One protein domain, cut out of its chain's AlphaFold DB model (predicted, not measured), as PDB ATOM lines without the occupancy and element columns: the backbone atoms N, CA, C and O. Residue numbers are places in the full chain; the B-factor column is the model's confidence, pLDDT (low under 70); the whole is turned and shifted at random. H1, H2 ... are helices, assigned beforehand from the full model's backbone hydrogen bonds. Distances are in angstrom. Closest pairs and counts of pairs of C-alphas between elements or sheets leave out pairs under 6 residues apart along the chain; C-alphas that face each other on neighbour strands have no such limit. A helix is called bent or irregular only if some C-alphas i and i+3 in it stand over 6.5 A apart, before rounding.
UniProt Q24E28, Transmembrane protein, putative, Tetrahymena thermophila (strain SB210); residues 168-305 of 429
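AT A GLANCE: This is residues 168 to 305 of the 429 residues of the protein "Transmembrane protein, putative" of Tetrahymena thermophila (strain SB210) (UniProt Q24E28). A long helical hairpin of H2b and H3 makes one end of an elongated shape; toward the other end H2a bends away from H2b and crosses the later part of H3, with H4b side by side with H2a. H1 packs by the end of H2a and the end of H3, where H4a makes a corner with H3 and then bends into H4b. The printed part has 138 residues, with four named helices in the order H1, H2, H3, H4 and no named strand; its class is all helix, and the packing is part aligned, part crossed, with 3 of 6 touching pairs at a shallow tilt. It is only just compact, close to loose, with a radius of gyration of the C-alphas of 16.9 A and spans of 59 by 34 by 28 A.

HOW THE PARTS SIT: H2, residues 199 to 231, was assigned as one helix by its hydrogen bonds but is bent: C-alphas 212 and 215 are 7.7 A apart, and its arms H2a, residues 199 to 212, and H2b, residues 215 to 231, stand at a steep tilt of 60 degrees. H2b and H3, residues 236 to 264, touch as a hairpin, opposite ways at a shallow tilt of 8 degrees; their closest C-alphas, of Arg 228 and Tyr 239, are 5.7 A apart. H2a touches H3 with a steep tilt of 59 degrees, and the closest C-alphas, of Ser 209 and Ala 257, are 5.2 A apart; of H3, residues 254 to 262 alone take part. H4, residues 269 to 300, was likewise assigned as one helix by its hydrogen bonds but is bent, with C-alphas 282 and 285 7.9 A apart; its arms H4a, residues 269 to 282, and H4b, residues 285 to 300, stand at a steep tilt of 56 degrees. H4b touches H2a, the same way at a shallow tilt of 16 degrees, closest at the C-alphas of Val 210 and Ile 299, 5.5 A apart. H4a and H3 touch only at the corner, at the C-alphas of Glu 259 and Gln 269, 6.8 A apart. H1, residues 175 to 182, forms a hairpin with H2a, closest at the C-alphas of Ile 181 and His 208, 6.6 A apart. H1 is apart from H2b, H4a and H4b. Every O i to N i+4 pair is within hydrogen-bond range in H1, H3 and H4a, against 8 of 10 in H2a, 12 of 13 in H2b and 11 of 12 in H4b.

IN THESE COORDINATES: H2a is 19.9 A and H2b 25.1 A from first to last C-alpha, H3 42.2 A, H4a 19.8 A, H4b 23.3 A and H1 10.3 A. C-alpha 175, where H1 begins, is at (-162.466, 496.536, -28.724), and C-alpha 300, where H4b ends, at (-140.291, 499.151, -34.123).

THE WHOLE: The two C-alphas farthest apart are those of Asp 192 and Thr 234, at 59.5 A. The printed part has no cut; the link of H1 to H2, residues 183 to 198, is long, and those of H2 to H3 and H3 to H4 are tight. The mean pLDDT of the printed part is 94.5, and no printed residue is under 70.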
ATOM      1  N   THR A 168    -145.578 488.198 -17.139       85.31
ATOM      2  CA  THR A 168    -146.481 488.486 -16.020       85.31
ATOM      3  C   THR A 168    -147.520 489.545 -16.394       85.31
ATOM      4  O   THR A 168    -148.482 489.759 -15.651       85.31
ATOM      5  N   LYS A 169    -147.345 490.208 -17.546       92.56
ATOM      6  CA  LYS A 169    -148.233 491.252 -18.044       92.56
ATOM      7  C   LYS A 169    -149.396 490.632 -18.807       92.56
ATOM      8  O   LYS A 169    -149.243 489.700 -19.591       92.56
ATOM      9  N   LYS A 170    -150.580 491.187 -18.571       94.19
ATOM     10  CA  LYS A 170    -151.771 490.910 -19.370       94.19
ATOM     11  C   LYS A 170    -151.926 492.028 -20.385       94.19
ATOM     12  O   LYS A 170    -151.833 493.195 -20.010       94.19
ATOM     13  N   PHE A 171    -152.159 491.657 -21.635       96.50
ATOM     14  CA  PHE A 171    -152.393 492.602 -22.718       96.50
ATOM     15  C   PHE A 171    -153.873 492.568 -23.084       96.50
ATOM     16  O   PHE A 171    -154.398 491.515 -23.443       96.50
ATOM     17  N   ASP A 172    -154.518 493.726 -22.975       95.88
ATOM     18  CA  ASP A 172    -155.912 493.937 -23.348       95.88
ATOM     19  C   ASP A 172    -155.963 495.063 -24.383       95.88
ATOM     20  O   ASP A 172    -155.451 496.161 -24.145       95.88
ATOM     21  N   PHE A 173    -156.582 494.806 -25.537       97.38
ATOM     22  CA  PHE A 173    -156.654 495.781 -26.625       97.38
ATOM     23  C   PHE A 173    -158.039 496.438 -26.725       97.38
ATOM     24  O   PHE A 173    -159.056 495.791 -26.459       97.38
ATOM     25  N   PRO A 174    -158.126 497.715 -27.152       97.44
ATOM     26  CA  PRO A 174    -159.408 498.396 -27.306       97.44
ATOM     27  C   PRO A 174    -160.324 497.686 -28.315       97.44
ATOM     28  O   PRO A 174    -159.977 497.546 -29.489       97.44
ATOM     29  N   GLU A 175    -161.535 497.310 -27.887       97.69
ATOM     30  CA  GLU A 175    -162.466 496.536 -28.724       97.69
ATOM     31  C   GLU A 175    -162.827 497.258 -30.035       97.69
ATOM     32  O   GLU A 175    -162.949 496.623 -31.081       97.69
ATOM     33  N   GLY A 176    -162.948 498.591 -30.011       98.06
ATOM     34  CA  GLY A 176    -163.205 499.384 -31.217       98.06
ATOM     35  C   GLY A 176    -162.114 499.208 -32.279       98.06
ATOM     36  O   GLY A 176    -162.416 498.907 -33.430       98.06
ATOM     37  N   LYS A 177    -160.842 499.289 -31.869       98.00
ATOM     38  CA  LYS A 177    -159.681 499.119 -32.755       98.00
ATOM     39  C   LYS A 177    -159.584 497.688 -33.288       98.00
ATOM     40  O   LYS A 177    -159.295 497.491 -34.466       98.00
ATOM     41  N   LEU A 178    -159.876 496.700 -32.437       98.25
ATOM     42  CA  LEU A 178    -159.959 495.295 -32.834       98.25
ATOM     43  C   LEU A 178    -161.038 495.080 -33.907       98.25
ATOM     44  O   LEU A 178    -160.759 494.467 -34.934       98.25
ATOM     45  N   ASN A 179    -162.245 495.622 -33.712       98.31
ATOM     46  CA  ASN A 179    -163.336 495.526 -34.688       98.31
ATOM     47  C   ASN A 179    -162.959 496.171 -36.033       98.31
ATOM     48  O   ASN A 179    -163.192 495.579 -37.090       98.31
ATOM     49  N   ASP A 180    -162.334 497.350 -35.995       98.25
ATOM     50  CA  ASP A 180    -161.881 498.062 -37.193       98.25
ATOM     51  C   ASP A 180    -160.833 497.262 -37.973       98.25
ATOM     52  O   ASP A 180    -160.889 497.196 -39.202       98.25
ATOM     53  N   ILE A 181    -159.885 496.633 -37.277       98.06
ATOM     54  CA  ILE A 181    -158.870 495.767 -37.884       98.06
ATOM     55  C   ILE A 181    -159.504 494.524 -38.503       98.06
ATOM     56  O   ILE A 181    -159.262 494.225 -39.671       98.06
ATOM     57  N   VAL A 182    -160.356 493.832 -37.750       98.19
ATOM     58  CA  VAL A 182    -161.009 492.589 -38.180       98.19
ATOM     59  C   VAL A 182    -161.850 492.809 -39.436       98.19
ATOM     60  O   VAL A 182    -161.845 491.965 -40.328       98.19
ATOM     61  N   SER A 183    -162.494 493.972 -39.571       98.06
ATOM     62  CA  SER A 183    -163.273 494.330 -40.766       98.06
ATOM     63  C   SER A 183    -162.454 494.407 -42.067       98.06
ATOM     64  O   SER A 183    -163.027 494.345 -43.156       98.06
ATOM     65  N   LYS A 184    -161.122 494.535 -41.972       98.00
ATOM     66  CA  LYS A 184    -160.201 494.625 -43.118       98.00
ATOM     67  C   LYS A 184    -159.663 493.263 -43.557       98.00
ATOM     68  O   LYS A 184    -159.103 493.161 -44.648       98.00
ATOM     69  N   ILE A 185    -159.813 492.233 -42.725       98.06
ATOM     70  CA  ILE A 185    -159.262 490.902 -42.977       98.06
ATOM     71  C   ILE A 185    -160.263 490.091 -43.794       98.06
ATOM     72  O   ILE A 185    -161.419 489.917 -43.408       98.06
ATOM     73  N   GLN A 186    -159.807 489.558 -44.925       97.50
ATOM     74  CA  GLN A 186    -160.607 488.685 -45.772       97.50
ATOM     75  C   GLN A 186    -160.186 487.234 -45.548       97.50
ATOM     76  O   GLN A 186    -159.186 486.767 -46.093       97.50
ATOM     77  N   VAL A 187    -160.985 486.503 -44.769       97.19
ATOM     78  CA  VAL A 187    -160.706 485.096 -44.469       97.19
ATOM     79  C   VAL A 187    -160.850 484.250 -45.730       97.19
ATOM     80  O   VAL A 187    -161.922 484.132 -46.323       97.19
ATOM     81  N   THR A 188    -159.744 483.637 -46.125       96.81
ATOM     82  CA  THR A 188    -159.645 482.668 -47.216       96.81
ATOM     83  C   THR A 188    -158.970 481.399 -46.707       96.81
ATOM     84  O   THR A 188    -158.087 481.447 -45.848       96.81
ATOM     85  N   TYR A 189    -159.379 480.253 -47.242       95.25
ATOM     86  CA  TYR A 189    -158.886 478.943 -46.818       95.25
ATOM     87  C   TYR A 189    -157.946 478.344 -47.855       95.25
ATOM     88  O   TYR A 189    -158.008 478.662 -49.043       95.25
ATOM     89  N   ILE A 190    -157.084 477.443 -47.400       90.31
ATOM     90  CA  ILE A 190    -156.267 476.614 -48.274       90.31
ATOM     91  C   ILE A 190    -157.198 475.762 -49.163       90.31
ATOM     92  O   ILE A 190    -158.090 475.093 -48.617       90.31
ATOM     93  N   PRO A 191    -156.982 475.733 -50.498       86.00
ATOM     94  CA  PRO A 191    -157.757 474.896 -51.410       86.00
ATOM     95  C   PRO A 191    -157.838 473.444 -50.927       86.00
ATOM     96  O   PRO A 191    -156.886 472.923 -50.341       86.00
ATOM     97  N   ASP A 192    -158.993 472.818 -51.143       79.12
ATOM     98  CA  ASP A 192    -159.281 471.405 -50.854       79.12
ATOM     99  C   ASP A 192    -159.320 470.993 -49.371       79.12
ATOM    100  O   ASP A 192    -159.706 469.869 -49.062       79.12
ATOM    101  N   THR A 193    -158.996 471.892 -48.434       79.50
ATOM    102  CA  THR A 193    -159.123 471.609 -46.992       79.50
ATOM    103  C   THR A 193    -160.381 472.218 -46.377       79.50
ATOM    104  O   THR A 193    -160.934 471.630 -45.452       79.50
ATOM    105  N   GLN A 194    -160.791 473.411 -46.842       78.94
ATOM    106  CA  GLN A 194    -161.818 474.290 -46.238       78.94
ATOM    107  C   GLN A 194    -161.716 474.481 -44.708       78.94
ATOM    108  O   GLN A 194    -162.631 475.002 -44.079       78.94
ATOM    109  N   LYS A 195    -160.600 474.068 -44.101       88.94
ATOM    110  CA  LYS A 195    -160.413 473.978 -42.652       88.94
ATOM    111  C   LYS A 195    -159.266 474.855 -42.176       88.94
ATOM    112  O   LYS A 195    -159.336 475.401 -41.082       88.94
ATOM    113  N   TYR A 196    -158.223 474.985 -42.995       94.94
ATOM    114  CA  TYR A 196    -157.010 475.719 -42.656       94.94
ATOM    115  C   TYR A 196    -156.955 477.037 -43.413       94.94
ATOM    116  O   TYR A 196    -157.323 477.098 -44.590       94.94
ATOM    117  N   ILE A 197    -156.524 478.095 -42.735       96.69
ATOM    118  CA  ILE A 197    -156.455 479.431 -43.315       96.69
ATOM    119  C   ILE A 197    -155.315 479.516 -44.330       96.69
ATOM    120  O   ILE A 197    -154.264 478.891 -44.180       96.69
ATOM    121  N   SER A 198    -155.540 480.268 -45.403       96.38
ATOM    122  CA  SER A 198    -154.539 480.502 -46.440       96.38
ATOM    123  C   SER A 198    -153.372 481.347 -45.912       96.38
ATOM    124  O   SER A 198    -153.499 482.063 -44.915       96.38
ATOM    125  N   ILE A 199    -152.258 481.343 -46.651       95.19
ATOM    126  CA  ILE A 199    -151.119 482.226 -46.368       95.19
ATOM    127  C   ILE A 199    -151.514 483.708 -46.381       95.19
ATOM    128  O   ILE A 199    -151.020 484.474 -45.565       95.19
ATOM    129  N   GLN A 200    -152.447 484.101 -47.255       96.00
ATOM    130  CA  GLN A 200    -152.918 485.482 -47.355       96.00
ATOM    131  C   GLN A 200    -153.667 485.904 -46.087       96.00
ATOM    132  O   GLN A 200    -153.447 487.000 -45.580       96.00
ATOM    133  N   THR A 201    -154.520 485.029 -45.550       97.31
ATOM    134  CA  THR A 201    -155.232 485.299 -44.293       97.31
ATOM    135  C   THR A 201    -154.259 485.370 -43.121       97.31
ATOM    136  O   THR A 201    -154.343 486.296 -42.320       97.31
ATOM    137  N   TYR A 202    -153.308 484.430 -43.041       96.56
ATOM    138  CA  TYR A 202    -152.270 484.436 -42.007       96.56
ATOM    139  C   TYR A 202    -151.448 485.731 -42.056       96.56
ATOM    140  O   TYR A 202    -151.296 486.403 -41.041       96.56
ATOM    141  N   GLN A 203    -151.000 486.136 -43.249       95.94
ATOM    142  CA  GLN A 203    -150.281 487.391 -43.464       95.94
ATOM    143  C   GLN A 203    -151.093 488.598 -42.978       95.94
ATOM    144  O   GLN A 203    -150.556 489.439 -42.267       95.94
ATOM    145  N   GLN A 204    -152.386 488.679 -43.313       97.44
ATOM    146  CA  GLN A 204    -153.250 489.776 -42.868       97.44
ATOM    147  C   GLN A 204    -153.392 489.830 -41.341       97.44
ATOM    148  O   GLN A 204    -153.331 490.917 -40.769       97.44
ATOM    149  N   ILE A 205    -153.550 488.681 -40.675       97.62
ATOM    150  CA  ILE A 205    -153.609 488.601 -39.206       97.62
ATOM    151  C   ILE A 205    -152.300 489.114 -38.596       97.62
ATOM    152  O   ILE A 205    -152.312 489.988 -37.729       97.62
ATOM    153  N   VAL A 206    -151.173 488.600 -39.086       95.56
ATOM    154  CA  VAL A 206    -149.829 488.929 -38.603       95.56
ATOM    155  C   VAL A 206    -149.518 490.412 -38.827       95.56
ATOM    156  O   VAL A 206    -149.141 491.107 -37.887       95.56
ATOM    157  N   GLU A 207    -149.773 490.958 -40.015       96.06
ATOM    158  CA  GLU A 207    -149.543 492.377 -40.303       96.06
ATOM    159  C   GLU A 207    -150.440 493.311 -39.490       96.06
ATOM    160  O   GLU A 207    -149.957 494.314 -38.964       96.06
ATOM    161  N   HIS A 208    -151.732 493.002 -39.355       98.19
ATOM    162  CA  HIS A 208    -152.641 493.860 -38.601       98.19
ATOM    163  C   HIS A 208    -152.470 493.748 -37.082       98.19
ATOM    164  O   HIS A 208    -152.851 494.677 -36.366       98.19
ATOM    165  N   SER A 209    -151.842 492.680 -36.577       98.00
ATOM    166  CA  SER A 209    -151.465 492.590 -35.161       98.00
ATOM    167  C   SER A 209    -150.526 493.727 -34.736       98.00
ATOM    168  O   SER A 209    -150.649 494.235 -33.623       98.00
ATOM    169  N   VAL A 210    -149.673 494.213 -35.651       98.06
ATOM    170  CA  VAL A 210    -148.793 495.373 -35.426       98.06
ATOM    171  C   VAL A 210    -149.607 496.633 -35.147       98.06
ATOM    172  O   VAL A 210    -149.318 497.363 -34.204       98.06
ATOM    173  N   ASP A 211    -150.630 496.893 -35.964       97.81
ATOM    174  CA  ASP A 211    -151.462 498.086 -35.812       97.81
ATOM    175  C   ASP A 211    -152.279 498.023 -34.516       97.81
ATOM    176  O   ASP A 211    -152.443 499.042 -33.847       97.81
ATOM    177  N   LEU A 212    -152.763 496.836 -34.130       98.31
ATOM    178  CA  LEU A 212    -153.488 496.639 -32.873       98.31
ATOM    179  C   LEU A 212    -152.584 496.916 -31.663       98.31
ATOM    180  O   LEU A 212    -152.966 497.688 -30.781       98.31
ATOM    181  N   ALA A 213    -151.379 496.341 -31.676       98.25
ATOM    182  CA  ALA A 213    -150.422 496.367 -30.575       98.25
ATOM    183  C   ALA A 213    -149.604 497.668 -30.457       98.25
ATOM    184  O   ALA A 213    -148.886 497.850 -29.479       98.25
ATOM    185  N   GLU A 214    -149.713 498.582 -31.425       97.81
ATOM    186  CA  GLU A 214    -148.902 499.804 -31.534       97.81
ATOM    187  C   GLU A 214    -148.798 500.628 -30.237       97.81
ATOM    188  O   GLU A 214    -147.699 500.958 -29.796       97.81
ATOM    189  N   GLU A 215    -149.927 500.960 -29.609       97.94
ATOM    190  CA  GLU A 215    -149.943 501.824 -28.418       97.94
ATOM    191  C   GLU A 215    -149.265 501.155 -27.220       97.94
ATOM    192  O   GLU A 215    -148.471 501.781 -26.510       97.94
ATOM    193  N   GLU A 216    -149.540 499.867 -27.030       98.00
ATOM    194  CA  GLU A 216    -148.988 499.083 -25.932       98.00
ATOM    195  C   GLU A 216    -147.489 498.836 -26.129       98.00
ATOM    196  O   GLU A 216    -146.704 498.970 -25.192       98.00
ATOM    197  N   PHE A 217    -147.060 498.605 -27.370       98.31
ATOM    198  CA  PHE A 217    -145.651 498.495 -27.726       98.31
ATOM    199  C   PHE A 217    -144.856 499.757 -27.377       98.31
ATOM    200  O   PHE A 217    -143.771 499.673 -26.789       98.31
ATOM    201  N   ILE A 218    -145.388 500.934 -27.731       98.19
ATOM    202  CA  ILE A 218    -144.758 502.225 -27.433       98.19
ATOM    203  C   ILE A 218    -144.628 502.400 -25.914       98.19
ATOM    204  O   ILE A 218    -143.559 502.783 -25.428       98.19
ATOM    205  N   ARG A 219    -145.692 502.081 -25.165       98.12
ATOM    206  CA  ARG A 219    -145.714 502.151 -23.698       98.12
ATOM    207  C   ARG A 219    -144.647 501.247 -23.077       98.12
ATOM    208  O   ARG A 219    -143.789 501.747 -22.347       98.12
ATOM    209  N   LEU A 220    -144.655 499.956 -23.418       97.56
ATOM    210  CA  LEU A 220    -143.699 498.960 -22.919       97.56
ATOM    211  C   LEU A 220    -142.255 499.368 -23.215       97.56
ATOM    212  O   LEU A 220    -141.405 499.344 -22.326       97.56
ATOM    213  N   THR A 221    -141.990 499.801 -24.449       97.81
ATOM    214  CA  THR A 221    -140.641 500.175 -24.880       97.81
ATOM    215  C   THR A 221    -140.109 501.372 -24.091       97.81
ATOM    216  O   THR A 221    -138.954 501.351 -23.658       97.81
ATOM    217  N   PHE A 222    -140.919 502.414 -23.878       98.00
ATOM    218  CA  PHE A 222    -140.477 503.597 -23.135       98.00
ATOM    219  C   PHE A 222    -140.321 503.346 -21.637       98.00
ATOM    220  O   PHE A 222    -139.335 503.809 -21.058       98.00
ATOM    221  N   GLU A 223    -141.241 502.606 -21.016       98.06
ATOM    222  CA  GLU A 223    -141.110 502.202 -19.613       98.06
ATOM    223  C   GLU A 223    -139.835 501.384 -19.405       98.06
ATOM    224  O   GLU A 223    -139.002 501.731 -18.566       98.06
ATOM    225  N   ASN A 224    -139.613 500.373 -20.246       98.00
ATOM    226  CA  ASN A 224    -138.440 499.527 -20.133       98.00
ATOM    227  C   ASN A 224    -137.134 500.292 -20.393       98.00
ATOM    228  O   ASN A 224    -136.192 500.152 -19.620       98.00
ATOM    229  N   ARG A 225    -137.062 501.150 -21.426       98.25
ATOM    230  CA  ARG A 225    -135.886 502.013 -21.674       98.25
ATOM    231  C   ARG A 225    -135.542 502.859 -20.448       98.25
ATOM    232  O   ARG A 225    -134.371 502.955 -20.086       98.25
ATOM    233  N   LYS A 226    -136.548 503.447 -19.794       98.31
ATOM    234  CA  LYS A 226    -136.355 504.247 -18.582       98.31
ATOM    235  C   LYS A 226    -135.790 503.399 -17.439       98.31
ATOM    236  O   LYS A 226    -134.729 503.727 -16.916       98.31
ATOM    237  N   GLU A 227    -136.458 502.300 -17.096       98.06
ATOM    238  CA  GLU A 227    -136.047 501.421 -15.993       98.06
ATOM    239  C   GLU A 227    -134.651 500.837 -16.211       98.06
ATOM    240  O   GLU A 227    -133.832 500.813 -15.293       98.06
ATOM    241  N   ARG A 228    -134.352 500.406 -17.441       97.75
ATOM    242  CA  ARG A 228    -133.042 499.878 -17.823       97.75
ATOM    243  C   ARG A 228    -131.924 500.888 -17.592       97.75
ATOM    244  O   ARG A 228    -130.918 500.546 -16.974       97.75
ATOM    245  N   ARG A 229    -132.095 502.125 -18.063       98.31
ATOM    246  CA  ARG A 229    -131.068 503.178 -17.969       98.31
ATOM    247  C   ARG A 229    -130.795 503.603 -16.529       98.31
ATOM    248  O   ARG A 229    -129.661 503.936 -16.207       98.31
ATOM    249  N   GLU A 230    -131.791 503.529 -15.646       98.19
ATOM    250  CA  GLU A 230    -131.615 503.803 -14.212       98.19
ATOM    251  C   GLU A 230    -130.681 502.795 -13.521       98.19
ATOM    252  O   GLU A 230    -130.032 503.141 -12.534       98.19
ATOM    253  N   ILE A 231    -130.585 501.561 -14.033       97.88
ATOM    254  CA  ILE A 231    -129.845 500.468 -13.382       97.88
ATOM    255  C   ILE A 231    -128.659 499.924 -14.194       97.88
ATOM    256  O   ILE A 231    -127.919 499.078 -13.683       97.88
ATOM    257  N   MET A 232    -128.427 500.425 -15.416       96.81
ATOM    258  CA  MET A 232    -127.403 499.911 -16.344       96.81
ATOM    259  C   MET A 232    -125.975 499.940 -15.777       96.81
ATOM    260  O   MET A 232    -125.179 499.037 -16.037       96.81
ATOM    261  N   HIS A 233    -125.666 500.930 -14.934       96.44
ATOM    262  CA  HIS A 233    -124.348 501.087 -14.307       96.44
ATOM    263  C   HIS A 233    -124.224 500.405 -12.940       96.44
ATOM    264  O   HIS A 233    -123.113 500.242 -12.435       96.44
ATOM    265  N   THR A 234    -125.341 500.006 -12.322       97.31
ATOM    266  CA  THR A 234    -125.368 499.530 -10.928       97.31
ATOM    267  C   THR A 234    -125.637 498.037 -10.802       97.31
ATOM    268  O   THR A 234    -125.021 497.379  -9.967       97.31
ATOM    269  N   ASP A 235    -126.542 497.483 -11.613       97.56
ATOM    270  CA  ASP A 235    -126.954 496.080 -11.524       97.56
ATOM    271  C   ASP A 235    -127.027 495.443 -12.914       97.56
ATOM    272  O   ASP A 235    -128.059 495.425 -13.586       97.56
ATOM    273  N   LYS A 236    -125.898 494.862 -13.328       96.31
ATOM    274  CA  LYS A 236    -125.745 494.184 -14.622       96.31
ATOM    275  C   LYS A 236    -126.717 493.014 -14.803       96.31
ATOM    276  O   LYS A 236    -127.089 492.716 -15.935       96.31
ATOM    277  N   LYS A 237    -127.099 492.334 -13.716       96.25
ATOM    278  CA  LYS A 237    -127.997 491.173 -13.774       96.25
ATOM    279  C   LYS A 237    -129.427 491.617 -14.004       96.25
ATOM    280  O   LYS A 237    -130.093 491.099 -14.898       96.25
ATOM    281  N   LYS A 238    -129.877 492.609 -13.236       97.19
ATOM    282  CA  LYS A 238    -131.192 493.218 -13.433       97.19
ATOM    283  C   LYS A 238    -131.291 493.897 -14.800       97.19
ATOM    284  O   LYS A 238    -132.329 493.801 -15.439       97.19
ATOM    285  N   TYR A 239    -130.210 494.508 -15.283       98.19
ATOM    286  CA  TYR A 239    -130.155 495.116 -16.615       98.19
ATOM    287  C   TYR A 239    -130.384 494.100 -17.729       98.19
ATOM    288  O   TYR A 239    -131.257 494.298 -18.574       98.19
ATOM    289  N   LEU A 240    -129.667 492.975 -17.684       96.31
ATOM    290  CA  LEU A 240    -129.883 491.870 -18.614       96.31
ATOM    291  C   LEU A 240    -131.310 491.318 -18.529       96.31
ATOM    292  O   LEU A 240    -131.945 491.119 -19.562       96.31
ATOM    293  N   PHE A 241    -131.816 491.117 -17.309       95.88
ATOM    294  CA  PHE A 241    -133.174 490.635 -17.081       95.88
ATOM    295  C   PHE A 241    -134.218 491.557 -17.721       95.88
ATOM    296  O   PHE A 241    -135.043 491.076 -18.486       95.88
ATOM    297  N   LEU A 242    -134.138 492.875 -17.500       96.81
ATOM    298  CA  LEU A 242    -135.076 493.839 -18.086       96.81
ATOM    299  C   LEU A 242    -135.030 493.849 -19.621       96.81
ATOM    300  O   LEU A 242    -136.057 494.083 -20.256       96.81
ATOM    301  N   MET A 243    -133.865 493.610 -20.237       96.69
ATOM    302  CA  MET A 243    -133.772 493.487 -21.698       96.69
ATOM    303  C   MET A 243    -134.484 492.227 -22.204       96.69
ATOM    304  O   MET A 243    -135.254 492.304 -23.159       96.69
ATOM    305  N   GLN A 244    -134.248 491.082 -21.556       94.44
ATOM    306  CA  GLN A 244    -134.871 489.804 -21.915       94.44
ATOM    307  C   GLN A 244    -136.385 489.815 -21.666       94.44
ATOM    308  O   GLN A 244    -137.151 489.378 -22.520       94.44
ATOM    309  N   GLU A 245    -136.817 490.369 -20.532       94.81
ATOM    310  CA  GLU A 245    -138.227 490.547 -20.185       94.81
ATOM    311  C   GLU A 245    -138.939 491.410 -21.228       94.81
ATOM    312  O   GLU A 245    -139.980 491.010 -21.732       94.81
ATOM    313  N   ASN A 246    -138.339 492.525 -21.653       95.31
ATOM    314  CA  ASN A 246    -138.913 493.365 -22.703       95.31
ATOM    315  C   ASN A 246    -139.069 492.632 -24.038       95.31
ATOM    316  O   ASN A 246    -140.070 492.818 -24.724       95.31
ATOM    317  N   MET A 247    -138.092 491.805 -24.421       93.75
ATOM    318  CA  MET A 247    -138.212 490.986 -25.629       93.75
ATOM    319  C   MET A 247    -139.386 490.009 -25.512       93.75
ATOM    320  O   MET A 247    -140.202 489.938 -26.425       93.75
ATOM    321  N   ASN A 248    -139.517 489.321 -24.376       92.94
ATOM    322  CA  ASN A 248    -140.622 488.391 -24.138       92.94
ATOM    323  C   ASN A 248    -141.979 489.104 -24.076       92.94
ATOM    324  O   ASN A 248    -142.960 488.600 -24.615       92.94
ATOM    325  N   ASP A 249    -142.049 490.275 -23.447       95.44
ATOM    326  CA  ASP A 249    -143.267 491.081 -23.363       95.44
ATOM    327  C   ASP A 249    -143.746 491.518 -24.750       95.44
ATOM    328  O   ASP A 249    -144.936 491.420 -25.039       95.44
ATOM    329  N   ILE A 250    -142.830 491.947 -25.626       95.50
ATOM    330  CA  ILE A 250    -143.164 492.336 -27.005       95.50
ATOM    331  C   ILE A 250    -143.710 491.139 -27.793       95.50
ATOM    332  O   ILE A 250    -144.727 491.279 -28.473       95.50
ATOM    333  N   GLU A 251    -143.074 489.968 -27.697       93.81
ATOM    334  CA  GLU A 251    -143.547 488.761 -28.389       93.81
ATOM    335  C   GLU A 251    -144.921 488.318 -27.874       93.81
ATOM    336  O   GLU A 251    -145.835 488.110 -28.668       93.81
ATOM    337  N   ASN A 252    -145.106 488.256 -26.552       94.88
ATOM    338  CA  ASN A 252    -146.379 487.867 -25.944       94.88
ATOM    339  C   ASN A 252    -147.503 488.861 -26.273       94.88
ATOM    340  O   ASN A 252    -148.636 488.454 -26.519       94.88
ATOM    341  N   MET A 253    -147.199 490.159 -26.332       97.38
ATOM    342  CA  MET A 253    -148.145 491.191 -26.756       97.38
ATOM    343  C   MET A 253    -148.580 490.987 -28.215       97.38
ATOM    344  O   MET A 253    -149.773 491.063 -28.513       97.38
ATOM    345  N   LEU A 254    -147.646 490.700 -29.128       96.69
ATOM    346  CA  LEU A 254    -147.970 490.423 -30.531       96.69
ATOM    347  C   LEU A 254    -148.766 489.123 -30.690       96.69
ATOM    348  O   LEU A 254    -149.749 489.104 -31.430       96.69
ATOM    349  N   MET A 255    -148.393 488.062 -29.969       94.88
ATOM    350  CA  MET A 255    -149.148 486.805 -29.944       94.88
ATOM    351  C   MET A 255    -150.576 487.036 -29.451       94.88
ATOM    352  O   MET A 255    -151.526 486.646 -30.123       94.88
ATOM    353  N   LYS A 256    -150.745 487.771 -28.348       96.62
ATOM    354  CA  LYS A 256    -152.065 488.109 -27.812       96.62
ATOM    355  C   LYS A 256    -152.903 488.927 -28.801       96.62
ATOM    356  O   LYS A 256    -154.101 488.689 -28.943       96.62
ATOM    357  N   ALA A 257    -152.287 489.854 -29.534       97.94
ATOM    358  CA  ALA A 257    -152.974 490.605 -30.583       97.94
ATOM    359  C   ALA A 257    -153.456 489.686 -31.721       97.94
ATOM    360  O   ALA A 257    -154.579 489.838 -32.202       97.94
ATOM    361  N   GLN A 258    -152.636 488.715 -32.135       97.12
ATOM    362  CA  GLN A 258    -153.015 487.717 -33.142       97.12
ATOM    363  C   GLN A 258    -154.145 486.808 -32.641       97.12
ATOM    364  O   GLN A 258    -155.099 486.567 -33.383       97.12
ATOM    365  N   GLU A 259    -154.082 486.360 -31.385       96.94
ATOM    366  CA  GLU A 259    -155.130 485.570 -30.731       96.94
ATOM    367  C   GLU A 259    -156.473 486.309 -30.704       96.94
ATOM    368  O   GLU A 259    -157.492 485.736 -31.090       96.94
ATOM    369  N   ASP A 260    -156.489 487.586 -30.308       98.06
ATOM    370  CA  ASP A 260    -157.718 488.388 -30.238       98.06
ATOM    371  C   ASP A 260    -158.327 488.634 -31.624       98.06
ATOM    372  O   ASP A 260    -159.548 488.546 -31.798       98.06
ATOM    373  N   ILE A 261    -157.482 488.873 -32.634       98.44
ATOM    374  CA  ILE A 261    -157.909 488.960 -34.036       98.44
ATOM    375  C   ILE A 261    -158.524 487.629 -34.487       98.44
ATOM    376  O   ILE A 261    -159.624 487.618 -35.046       98.44
ATOM    377  N   CYS A 262    -157.857 486.501 -34.225       97.88
ATOM    378  CA  CYS A 262    -158.340 485.174 -34.608       97.88
ATOM    379  C   CYS A 262    -159.667 484.837 -33.926       97.88
ATOM    380  O   CYS A 262    -160.621 484.445 -34.602       97.88
ATOM    381  N   ALA A 263    -159.765 485.071 -32.617       97.75
ATOM    382  CA  ALA A 263    -160.981 484.846 -31.848       97.75
ATOM    383  C   ALA A 263    -162.158 485.649 -32.416       97.75
ATOM    384  O   ALA A 263    -163.253 485.106 -32.587       97.75
ATOM    385  N   LYS A 264    -161.936 486.918 -32.789       98.25
ATOM    386  CA  LYS A 264    -162.974 487.764 -33.393       98.25
ATOM    387  C   LYS A 264    -163.365 487.323 -34.809       98.25
ATOM    388  O   LYS A 264    -164.519 487.492 -35.196       98.25
ATOM    389  N   LEU A 265    -162.440 486.723 -35.559       97.81
ATOM    390  CA  LEU A 265    -162.691 486.113 -36.873       97.81
ATOM    391  C   LEU A 265    -163.336 484.716 -36.791       97.81
ATOM    392  O   LEU A 265    -163.665 484.140 -37.826       97.81
ATOM    393  N   GLY A 266    -163.511 484.153 -35.590       97.25
ATOM    394  CA  GLY A 266    -163.997 482.782 -35.408       97.25
ATOM    395  C   GLY A 266    -162.959 481.709 -35.760       97.25
ATOM    396  O   GLY A 266    -163.321 480.568 -36.045       97.25
ATOM    397  N   ILE A 267    -161.673 482.065 -35.755       97.19
ATOM    398  CA  ILE A 267    -160.543 481.159 -35.964       97.19
ATOM    399  C   ILE A 267    -160.021 480.753 -34.586       97.19
ATOM    400  O   ILE A 267    -159.596 481.594 -33.799       97.19
ATOM    401  N   THR A 268    -160.056 479.459 -34.276       95.44
ATOM    402  CA  THR A 268    -159.471 478.961 -33.026       95.44
ATOM    403  C   THR A 268    -157.946 478.925 -33.124       95.44
ATOM    404  O   THR A 268    -157.396 478.742 -34.212       95.44
ATOM    405  N   GLN A 269    -157.265 479.019 -31.982       91.56
ATOM    406  CA  GLN A 269    -155.806 478.892 -31.908       91.56
ATOM    407  C   GLN A 269    -155.308 477.585 -32.549       91.56
ATOM    408  O   GLN A 269    -154.370 477.584 -33.339       91.56
ATOM    409  N   GLU A 270    -156.017 476.478 -32.316       94.38
ATOM    410  CA  GLU A 270    -155.707 475.186 -32.935       94.38
ATOM    411  C   GLU A 270    -155.778 475.234 -34.475       94.38
ATOM    412  O   GLU A 270    -154.977 474.593 -35.157       94.38
ATOM    413  N   ILE A 271    -156.734 475.978 -35.051       94.69
ATOM    414  CA  ILE A 271    -156.816 476.159 -36.507       94.69
ATOM    415  C   ILE A 271    -155.636 476.994 -36.995       94.69
ATOM    416  O   ILE A 271    -155.065 476.645 -38.028       94.69
ATOM    417  N   LEU A 272    -155.266 478.059 -36.282       94.12
ATOM    418  CA  LEU A 272    -154.127 478.902 -36.637       94.12
ATOM    419  C   LEU A 272    -152.829 478.082 -36.682       94.12
ATOM    420  O   LEU A 272    -152.186 478.026 -37.729       94.12
ATOM    421  N   GLU A 273    -152.515 477.359 -35.607       92.31
ATOM    422  CA  GLU A 273    -151.310 476.524 -35.487       92.31
ATOM    423  C   GLU A 273    -151.268 475.417 -36.548       92.31
ATOM    424  O   GLU A 273    -150.259 475.219 -37.225       92.31
ATOM    425  N   LYS A 274    -152.389 474.717 -36.772       93.25
ATOM    426  CA  LYS A 274    -152.466 473.691 -37.826       93.25
ATOM    427  C   LYS A 274    -152.340 474.275 -39.226       93.25
ATOM    428  O   LYS A 274    -151.804 473.610 -40.113       93.25
ATOM    429  N   SER A 275    -152.824 475.496 -39.435       94.06
ATOM    430  CA  SER A 275    -152.659 476.193 -40.709       94.06
ATOM    431  C   SER A 275    -151.199 476.566 -40.926       94.06
ATOM    432  O   SER A 275    -150.674 476.298 -42.001       94.06
ATOM    433  N   GLU A 276    -150.523 477.093 -39.904       92.62
ATOM    434  CA  GLU A 276    -149.091 477.389 -39.941       92.62
ATOM    435  C   GLU A 276    -148.262 476.138 -40.263       92.62
ATOM    436  O   GLU A 276    -147.501 476.152 -41.231       92.62
ATOM    437  N   MET A 277    -148.488 475.024 -39.559       91.50
ATOM    438  CA  MET A 277    -147.816 473.752 -39.859       91.50
ATOM    439  C   MET A 277    -148.081 473.283 -41.295       91.50
ATOM    440  O   MET A 277    -147.147 472.938 -42.013       91.50
ATOM    441  N   CYS A 278    -149.336 473.326 -41.757       91.56
ATOM    442  CA  CYS A 278    -149.679 472.924 -43.122       91.56
ATOM    443  C   CYS A 278    -148.984 473.806 -44.174       91.56
ATOM    444  O   CYS A 278    -148.534 473.319 -45.213       91.56
ATOM    445  N   LEU A 279    -148.869 475.111 -43.919       89.44
ATOM    446  CA  LEU A 279    -148.154 476.039 -44.791       89.44
ATOM    447  C   LEU A 279    -146.642 475.755 -44.783       89.44
ATOM    448  O   LEU A 279    -146.018 475.776 -45.846       89.44
ATOM    449  N   MET A 280    -146.059 475.424 -43.626       88.94
ATOM    450  CA  MET A 280    -144.660 474.995 -43.517       88.94
ATOM    451  C   MET A 280    -144.392 473.700 -44.292       88.94
ATOM    452  O   MET A 280    -143.442 473.655 -45.073       88.94
ATOM    453  N   GLU A 281    -145.251 472.687 -44.157       85.56
ATOM    454  CA  GLU A 281    -145.177 471.417 -44.901       85.56
ATOM    455  C   GLU A 281    -145.303 471.622 -46.417       85.56
ATOM    456  O   GLU A 281    -144.645 470.947 -47.208       85.56
ATOM    457  N   ARG A 282    -146.089 472.619 -46.837       85.69
ATOM    458  CA  ARG A 282    -146.193 473.068 -48.236       85.69
ATOM    459  C   ARG A 282    -145.003 473.914 -48.696       85.69
ATOM    460  O   ARG A 282    -145.002 474.406 -49.821       85.69
ATOM    461  N   GLY A 283    -143.993 474.084 -47.847       80.69
ATOM    462  CA  GLY A 283    -142.751 474.766 -48.177       80.69
ATOM    463  C   GLY A 283    -142.769 476.285 -48.003       80.69
ATOM    464  O   GLY A 283    -141.832 476.962 -48.417       80.69
ATOM    465  N   LEU A 284    -143.798 476.837 -47.359       86.50
ATOM    466  CA  LEU A 284    -143.901 478.271 -47.076       86.50
ATOM    467  C   LEU A 284    -143.250 478.668 -45.742       86.50
ATOM    468  O   LEU A 284    -143.372 479.816 -45.328       86.50
ATOM    469  N   GLY A 285    -142.514 477.764 -45.084       84.50
ATOM    470  CA  GLY A 285    -141.887 478.040 -43.785       84.50
ATOM    471  C   GLY A 285    -140.935 479.239 -43.794       84.50
ATOM    472  O   GLY A 285    -140.998 480.073 -42.897       84.50
ATOM    473  N   GLN A 286    -140.127 479.408 -44.850       81.56
ATOM    474  CA  GLN A 286    -139.270 480.595 -44.988       81.56
ATOM    475  C   GLN A 286    -140.093 481.888 -45.106       81.56
ATOM    476  O   GLN A 286    -139.701 482.920 -44.568       81.56
ATOM    477  N   HIS A 287    -141.235 481.838 -45.797       82.38
ATOM    478  CA  HIS A 287    -142.116 482.993 -45.944       82.38
ATOM    479  C   HIS A 287    -142.760 483.365 -44.603       82.38
ATOM    480  O   HIS A 287    -142.800 484.538 -44.258       82.38
ATOM    481  N   ILE A 288    -143.187 482.371 -43.818       86.81
ATOM    482  CA  ILE A 288    -143.718 482.568 -42.461       86.81
ATOM    483  C   ILE A 288    -142.670 483.199 -41.550       86.81
ATOM    484  O   ILE A 288    -142.940 484.221 -40.926       86.81
ATOM    485  N   PHE A 289    -141.449 482.663 -41.555       84.31
ATOM    486  CA  PHE A 289    -140.343 483.240 -40.800       84.31
ATOM    487  C   PHE A 289    -140.069 484.699 -41.199       84.31
ATOM    488  O   PHE A 289    -139.913 485.565 -40.339       84.31
ATOM    489  N   MET A 290    -140.063 484.992 -42.503       83.25
ATOM    490  CA  MET A 290    -139.869 486.350 -43.009       83.25
ATOM    491  C   MET A 290    -141.004 487.287 -42.583       83.25
ATOM    492  O   MET A 290    -140.721 488.398 -42.152       83.25
ATOM    493  N   MET A 291    -142.266 486.844 -42.618       88.69
ATOM    494  CA  MET A 291    -143.403 487.639 -42.137       88.69
ATOM    495  C   MET A 291    -143.271 487.995 -40.652       88.69
ATOM    496  O   MET A 291    -143.482 489.150 -40.285       88.69
ATOM    497  N   GLN A 292    -142.869 487.040 -39.807       86.31
ATOM    498  CA  GLN A 292    -142.635 487.291 -38.379       86.31
ATOM    499  C   GLN A 292    -141.494 488.304 -38.168       86.31
ATOM    500  O   GLN A 292    -141.625 489.245 -37.382       86.31
ATOM    501  N   ALA A 293    -140.399 488.189 -38.929       86.31
ATOM    502  CA  ALA A 293    -139.310 489.168 -38.900       86.31
ATOM    503  C   ALA A 293    -139.768 490.567 -39.356       86.31
ATOM    504  O   ALA A 293    -139.456 491.568 -38.706       86.31
ATOM    505  N   THR A 294    -140.562 490.647 -40.429       88.25
ATOM    506  CA  THR A 294    -141.148 491.899 -40.922       88.25
ATOM    507  C   THR A 294    -142.070 492.534 -39.886       88.25
ATOM    508  O   THR A 294    -142.031 493.749 -39.720       88.25
ATOM    509  N   VAL A 295    -142.858 491.753 -39.146       91.69
ATOM    510  CA  VAL A 295    -143.701 492.273 -38.058       91.69
ATOM    511  C   VAL A 295    -142.871 492.902 -36.949       91.69
ATOM    512  O   VAL A 295    -143.151 494.035 -36.555       91.69
ATOM    513  N   ARG A 296    -141.800 492.232 -36.510       90.00
ATOM    514  CA  ARG A 296    -140.865 492.784 -35.514       90.00
ATOM    515  C   ARG A 296    -140.190 494.068 -35.992       90.00
ATOM    516  O   ARG A 296    -139.920 494.954 -35.185       90.00
ATOM    517  N   GLN A 297    -139.910 494.184 -37.287       90.81
ATOM    518  CA  GLN A 297    -139.366 495.412 -37.861       90.81
ATOM    519  C   GLN A 297    -140.425 496.523 -37.917       90.81
ATOM    520  O   GLN A 297    -140.196 497.620 -37.412       90.81
ATOM    521  N   ARG A 298    -141.614 496.230 -38.454       94.31
ATOM    522  CA  ARG A 298    -142.711 497.199 -38.600       94.31
ATOM    523  C   ARG A 298    -143.200 497.743 -37.264       94.31
ATOM    524  O   ARG A 298    -143.531 498.921 -37.189       94.31
ATOM    525  N   ILE A 299    -143.248 496.921 -36.211       96.12
ATOM    526  CA  ILE A 299    -143.661 497.404 -34.889       96.12
ATOM    527  C   ILE A 299    -142.644 498.404 -34.323       96.12
ATOM    528  O   ILE A 299    -143.045 499.437 -33.799       96.12
ATOM    529  N   LYS A 300    -141.334 498.189 -34.527       94.44
ATOM    530  CA  LYS A 300    -140.291 499.151 -34.123       94.44
ATOM    531  C   LYS A 300    -140.431 500.496 -34.832       94.44
ATOM    532  O   LYS A 300    -140.214 501.533 -34.213       94.44
ATOM    533  N   GLU A 301    -140.845 500.490 -36.096       94.19
ATOM    534  CA  GLU A 301    -141.091 501.709 -36.878       94.19
ATOM    535  C   GLU A 301    -142.274 502.542 -36.357       94.19
ATOM    536  O   GLU A 301    -142.403 503.707 -36.731       94.19
ATOM    537  N   LYS A 302    -143.115 501.984 -35.473       96.25
ATOM    538  CA  LYS A 302    -144.189 502.731 -34.804       96.25
ATOM    539  C   LYS A 302    -143.695 503.642 -33.680       96.25
ATOM    540  O   LYS A 302    -144.463 504.474 -33.201       96.25
ATOM    541  N   LEU A 303    -142.439 503.514 -33.241       96.81
ATOM    542  CA  LEU A 303    -141.906 504.402 -32.208       96.81
ATOM    543  C   LEU A 303    -141.898 505.856 -32.703       96.81
ATOM    544  O   LEU A 303    -141.388 506.142 -33.790       96.81
ATOM    545  N   PRO A 304    -142.455 506.796 -31.919       96.19
ATOM    546  CA  PRO A 304    -142.561 508.175 -32.349       96.19
ATOM    547  C   PRO A 304    -141.192 508.848 -32.313       96.19
ATOM    548  O   PRO A 304    -140.540 508.924 -31.271       96.19
ATOM    549  N   LYS A 305    -140.810 509.427 -33.447       94.12
ATOM    550  CA  LYS A 305    -139.614 510.260 -33.565       94.12
ATOM    551  C   LYS A 305    -139.827 511.563 -32.815       94.12
ATOM    552  O   LYS A 305    -140.815 512.263 -33.049       94.12
TER     553      LYS A 305